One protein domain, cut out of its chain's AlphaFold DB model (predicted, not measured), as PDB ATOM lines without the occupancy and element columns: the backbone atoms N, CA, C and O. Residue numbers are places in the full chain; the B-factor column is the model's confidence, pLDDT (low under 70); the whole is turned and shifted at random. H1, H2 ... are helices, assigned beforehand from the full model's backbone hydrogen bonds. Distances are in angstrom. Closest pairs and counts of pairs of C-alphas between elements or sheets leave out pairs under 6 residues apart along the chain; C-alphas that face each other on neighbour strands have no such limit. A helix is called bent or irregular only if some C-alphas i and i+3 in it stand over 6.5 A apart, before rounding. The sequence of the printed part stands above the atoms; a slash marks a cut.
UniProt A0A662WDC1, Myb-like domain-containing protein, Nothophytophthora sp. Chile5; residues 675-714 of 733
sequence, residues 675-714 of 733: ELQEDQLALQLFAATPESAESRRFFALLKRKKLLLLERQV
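What this domain is: This is residues 675 to 714 of the 733 residues of the protein "Myb-like domain-containing protein" of Nothophytophthora sp. Chile5 (UniProt A0A662WDC1). Two helices make an open V, a shorter arm H1 and a longer arm H2, which come near each other close to the bend where residues 688 to 692 join them. From there the arms spread, and the far part of H2, residues 703 to 714, sticks out free. The printed part has 40 residues with two named helices, H1 then H2, and no named strand; the class is all helix. It is loose, with a radius of gyration of the C-alphas of 11.7 A, and flat, spanning 35 by 22 by 10 A.

Where its parts are: H1 holds residues 675 to 687, 18.5 A from first to last C-alpha. It begins at C-alpha 675 at (-28.465, -35.693, 17.820) and ends at C-alpha 687 at (-23.420, -44.434, 2.361). H2 holds residues 693 to 714, 31.8 A from first to last C-alpha, and ends at C-alpha 714 at (-52.417, -36.121, 18.145).

How they stand to each other: H1 and H2 are close but not clearly touching, with 1 pair of C-alphas within 8 A. That closest pair is Leu 685 and Ser 695, whose C-alphas are 6.0 A apart. The helices run opposite ways at a steep tilt of 46 degrees, and their centres are 15.0 A apart. In H1 and H2 every O i to N i+4 pair is within hydrogen-bond range. Neither helix is bent.

The domain as a whole: The two C-alphas farthest apart are those of Thr 689 and Val 714, at 35.1 A. The C-alphas of Glu 675 and Val 714, the first and last printed, are 24.0 A apart. The printed part has no cut, and the link from H1 to H2 is tight, with 5 residues. Residues 687 to 693 stand free. The mean pLDDT of the printed part is 71.7; residue 677 and residues 681 to 696 are under 70.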
ATOM      1  N   GLU A 675     -27.844 -36.003  19.119       78.44
ATOM      2  CA  GLU A 675     -28.465 -35.693  17.820       78.44
ATOM      3  C   GLU A 675     -27.431 -35.668  16.687       78.44
ATOM      4  O   GLU A 675     -27.634 -36.290  15.648       78.44
ATOM      5  N   LEU A 676     -26.273 -35.037  16.906       74.12
ATOM      6  CA  LEU A 676     -25.185 -35.020  15.924       74.12
ATOM      7  C   LEU A 676     -24.584 -36.412  15.678       74.12
ATOM      8  O   LEU A 676     -24.198 -36.721  14.552       74.12
ATOM      9  N   GLN A 677     -24.510 -37.261  16.707       69.69
ATOM     10  CA  GLN A 677     -24.085 -38.654  16.564       69.69
ATOM     11  C   GLN A 677     -25.130 -39.496  15.820       69.69
ATOM     12  O   GLN A 677     -24.756 -40.303  14.970       69.69
ATOM     13  N   GLU A 678     -26.424 -39.289  16.083       70.38
ATOM     14  CA  GLU A 678     -27.520 -39.907  15.325       70.38
ATOM     15  C   GLU A 678     -27.461 -39.507  13.840       70.38
ATOM     16  O   GLU A 678     -27.566 -40.376  12.974       70.38
ATOM     17  N   ASP A 679     -27.219 -38.228  13.537       74.44
ATOM     18  CA  ASP A 679     -27.079 -37.720  12.167       74.44
ATOM     19  C   ASP A 679     -25.827 -38.274  11.472       74.44
ATOM     20  O   ASP A 679     -25.869 -38.645  10.295       74.44
ATOM     21  N   GLN A 680     -24.711 -38.391  12.194       71.19
ATOM     22  CA  GLN A 680     -23.479 -38.972  11.667       71.19
ATOM     23  C   GLN A 680     -23.643 -40.467  11.356       71.19
ATOM     24  O   GLN A 680     -23.208 -40.922  10.295       71.19
ATOM     25  N   LEU A 681     -24.309 -41.222  12.234       67.19
ATOM     26  CA  LEU A 681     -24.645 -42.628  11.998       67.19
ATOM     27  C   LEU A 681     -25.641 -42.785  10.846       67.19
ATOM     28  O   LEU A 681     -25.480 -43.681  10.021       67.19
ATOM     29  N   ALA A 682     -26.629 -41.893  10.733       69.06
ATOM     30  CA  ALA A 682     -27.552 -41.878   9.605       69.06
ATOM     31  C   ALA A 682     -26.797 -41.683   8.283       69.06
ATOM     32  O   ALA A 682     -26.987 -42.463   7.353       69.06
ATOM     33  N   LEU A 683     -25.894 -40.699   8.209       69.62
ATOM     34  CA  LEU A 683     -25.079 -40.426   7.020       69.62
ATOM     35  C   LEU A 683     -24.169 -41.605   6.643       69.62
ATOM     36  O   LEU A 683     -24.076 -41.944   5.464       69.62
ATOM     37  N   GLN A 684     -23.553 -42.276   7.623       67.44
ATOM     38  CA  GLN A 684     -22.751 -43.483   7.382       67.44
ATOM     39  C   GLN A 684     -23.602 -44.665   6.888       67.44
ATOM     40  O   GLN A 684     -23.182 -45.397   5.993       67.44
ATOM     41  N   LEU A 685     -24.822 -44.823   7.408       59.06
ATOM     42  CA  LEU A 685     -25.754 -45.872   6.982       59.06
ATOM     43  C   LEU A 685     -26.387 -45.598   5.608       59.06
ATOM     44  O   LEU A 685     -26.718 -46.552   4.910       59.06
ATOM     45  N   PHE A 686     -26.527 -44.332   5.198       58.31
ATOM     46  CA  PHE A 686     -26.946 -43.959   3.838       58.31
ATOM     47  C   PHE A 686     -25.836 -44.150   2.795       58.31
ATOM     48  O   PHE A 686     -26.143 -44.309   1.613       58.31
ATOM     49  N   ALA A 687     -24.568 -44.141   3.218       56.41
ATOM     50  CA  ALA A 687     -23.420 -44.434   2.361       56.41
ATOM     51  C   ALA A 687     -23.176 -45.948   2.182       56.41
ATOM     52  O   ALA A 687     -22.587 -46.363   1.183       56.41
ATOM     53  N   ALA A 688     -23.648 -46.786   3.113       53.25
ATOM     54  CA  ALA A 688     -23.597 -48.242   3.005       53.25
ATOM     55  C   ALA A 688     -24.788 -48.802   2.202       53.25
ATOM     56  O   ALA A 688     -25.873 -48.223   2.159       53.25
ATOM     57  N   THR A 689     -24.602 -49.957   1.555       53.84
ATOM     58  CA  THR A 689     -25.640 -50.595   0.727       53.84
ATOM     59  C   THR A 689     -26.955 -50.792   1.505       53.84
ATOM     60  O   THR A 689     -26.916 -51.323   2.620       53.84
ATOM     61  N   PRO A 690     -28.124 -50.469   0.913       56.62
ATOM     62  CA  PRO A 690     -29.431 -50.400   1.587       56.62
ATOM     63  C   PRO A 690     -29.997 -51.742   2.100       56.62
ATOM     64  O   PRO A 690     -31.135 -51.800   2.569       56.62
ATOM     65  N   GLU A 691     -29.233 -52.835   2.022       56.50
ATOM     66  CA  GLU A 691     -29.667 -54.183   2.404       56.50
ATOM     67  C   GLU A 691     -29.023 -54.722   3.691       56.50
ATOM     68  O   GLU A 691     -29.426 -55.788   4.160       56.50
ATOM     69  N   SER A 692     -28.093 -53.989   4.316       69.31
ATOM     70  CA  SER A 692     -27.485 -54.402   5.591       69.31
ATOM     71  C   SER A 692     -28.532 -54.511   6.710       69.31
ATOM     72  O   SER A 692     -29.397 -53.641   6.862       69.31
ATOM     73  N   ALA A 693     -28.445 -55.555   7.540       67.25
ATOM     74  CA  ALA A 693     -29.335 -55.772   8.684       67.25
ATOM     75  C   ALA A 693     -29.343 -54.589   9.675       67.25
ATOM     76  O   ALA A 693     -30.369 -54.313  10.302       67.25
ATOM     77  N   GLU A 694     -28.235 -53.852   9.774       66.38
ATOM     78  CA  GLU A 694     -28.105 -52.659  10.617       66.38
ATOM     79  C   GLU A 694     -28.910 -51.479  10.065       66.38
ATOM     80  O   GLU A 694     -29.639 -50.827  10.814       66.38
ATOM     81  N   SER A 695     -28.895 -51.280   8.742       64.12
ATOM     82  CA  SER A 695     -29.714 -50.255   8.083       64.12
ATOM     83  C   SER A 695     -31.212 -50.512   8.298       64.12
ATOM     84  O   SER A 695     -31.961 -49.601   8.652       64.12
ATOM     85  N   ARG A 696     -31.657 -51.775   8.211       69.44
ATOM     86  CA  ARG A 696     -33.060 -52.158   8.455       69.44
ATOM     87  C   ARG A 696     -33.487 -51.894   9.901       69.44
ATOM     88  O   ARG A 696     -34.588 -51.388  10.120       69.44
ATOM     89  N   ARG A 697     -32.623 -52.193  10.879       72.81
ATOM     90  CA  ARG A 697     -32.867 -51.897  12.303       72.81
ATOM     91  C   ARG A 697     -32.944 -50.391  12.560       72.81
ATOM     92  O   ARG A 697     -33.859 -49.946  13.250       72.81
ATOM     93  N   PHE A 698     -32.057 -49.610  11.948       70.31
ATOM     94  CA  PHE A 698     -32.071 -48.153  12.055       70.31
ATOM     95  C   PHE A 698     -33.345 -47.541  11.455       70.31
ATOM     96  O   PHE A 698     -34.024 -46.760  12.119       70.31
ATOM     97  N   PHE A 699     -33.758 -47.955  10.252       71.69
ATOM     98  CA  PHE A 699     -35.009 -47.472   9.654       71.69
ATOM     99  C   PHE A 699     -36.256 -47.909  10.433       71.69
ATOM    100  O   PHE A 699     -37.236 -47.164  10.471       71.69
ATOM    101  N   ALA A 700     -36.242 -49.081  11.076       75.38
ATOM    102  CA  ALA A 700     -37.320 -49.504  11.969       75.38
ATOM    103  C   ALA A 700     -37.408 -48.609  13.220       75.38
ATOM    104  O   ALA A 700     -38.501 -48.166  13.581       75.38
ATOM    105  N   LEU A 701     -36.268 -48.272  13.831       77.00
ATOM    106  CA  LEU A 701     -36.196 -47.331  14.954       77.00
ATOM    107  C   LEU A 701     -36.625 -45.916  14.547       77.00
ATOM    108  O   LEU A 701     -37.407 -45.288  15.258       77.00
ATOM    109  N   LEU A 702     -36.201 -45.438  13.374       76.12
ATOM    110  CA  LEU A 702     -36.578 -44.125  12.848       76.12
ATOM    111  C   LEU A 702     -38.088 -44.033  12.578       76.12
ATOM    112  O   LEU A 702     -38.730 -43.040  12.924       76.12
ATOM    113  N   LYS A 703     -38.681 -45.090  12.005       74.19
ATOM    114  CA  LYS A 703     -40.137 -45.198  11.823       74.19
ATOM    115  C   LYS A 703     -40.867 -45.160  13.164       74.19
ATOM    116  O   LYS A 703     -41.846 -44.430  13.280       74.19
ATOM    117  N   ARG A 704     -40.368 -45.872  14.181       81.38
ATOM    118  CA  ARG A 704     -40.941 -45.865  15.538       81.38
ATOM    119  C   ARG A 704     -40.836 -44.489  16.206       81.38
ATOM    120  O   ARG A 704     -41.820 -44.022  16.765       81.38
ATOM    121  N   LYS A 705     -39.693 -43.803  16.091       79.50
ATOM    122  CA  LYS A 705     -39.497 -42.430  16.602       79.50
ATOM    123  C   LYS A 705     -40.459 -41.444  15.932       79.50
ATOM    124  O   LYS A 705     -41.069 -40.620  16.605       79.50
ATOM    125  N   LYS A 706     -40.651 -41.563  14.614       81.69
ATOM    126  CA  LYS A 706     -41.608 -40.737  13.865       81.69
ATOM    127  C   LYS A 706     -43.061 -41.021  14.257       81.69
ATOM    128  O   LYS A 706     -43.853 -40.089  14.312       81.69
ATOM    129  N   LEU A 707     -43.396 -42.279  14.536       84.44
ATOM    130  CA  LEU A 707     -44.725 -42.677  14.998       84.44
ATOM    131  C   LEU A 707     -45.041 -42.074  16.377       84.44
ATOM    132  O   LEU A 707     -46.070 -41.429  16.520       84.44
ATOM    133  N   LEU A 708     -44.103 -42.149  17.328       83.69
ATOM    134  CA  LEU A 708     -44.248 -41.542  18.661       83.69
ATOM    135  C   LEU A 708     -44.398 -40.011  18.610       83.69
ATOM    136  O   LEU A 708     -45.138 -39.423  19.396       83.69
ATOM    137  N   LEU A 709     -43.706 -39.341  17.681       81.50
ATOM    138  CA  LEU A 709     -43.873 -37.898  17.477       81.50
ATOM    139  C   LEU A 709     -45.262 -37.544  16.934       81.50
ATOM    140  O   LEU A 709     -45.806 -36.508  17.308       81.50
ATOM    141  N   LEU A 710     -45.826 -38.387  16.068       79.06
ATOM    142  CA  LEU A 710     -47.183 -38.204  15.560       79.06
ATOM    143  C   LEU A 710     -48.227 -38.468  16.649       79.06
ATOM    144  O   LEU A 710     -49.158 -37.682  16.764       79.06
ATOM    145  N   GLU A 711     -48.050 -39.504  17.472       83.75
ATOM    146  CA  GLU A 711     -48.917 -39.779  18.630       83.75
ATOM    147  C   GLU A 711     -48.949 -38.581  19.585       83.75
ATOM    148  O   GLU A 711     -50.019 -38.070  19.897       83.75
ATOM    149  N   ARG A 712     -47.784 -38.015  19.922       86.25
ATOM    150  CA  ARG A 712     -47.710 -36.803  20.748       86.25
ATOM    151  C   ARG A 712     -48.421 -35.597  20.118       86.25
ATOM    152  O   ARG A 712     -49.054 -34.822  20.826       86.25
ATOM    153  N   GLN A 713     -48.308 -35.410  18.802       82.38
ATOM    154  CA  GLN A 713     -49.016 -34.329  18.103       82.38
ATOM    155  C   GLN A 713     -50.534 -34.533  18.113       82.38
ATOM    156  O   GLN A 713     -51.274 -33.556  18.205       82.38
ATOM    157  N   VAL A 714     -50.996 -35.781  18.024       84.50
ATOM    158  CA  VAL A 714     -52.417 -36.121  18.145       84.50
ATOM    159  C   VAL A 714     -52.908 -35.826  19.561       84.50
ATOM    160  O   VAL A 714     -53.898 -35.116  19.699       84.50
TER     161      VAL A 714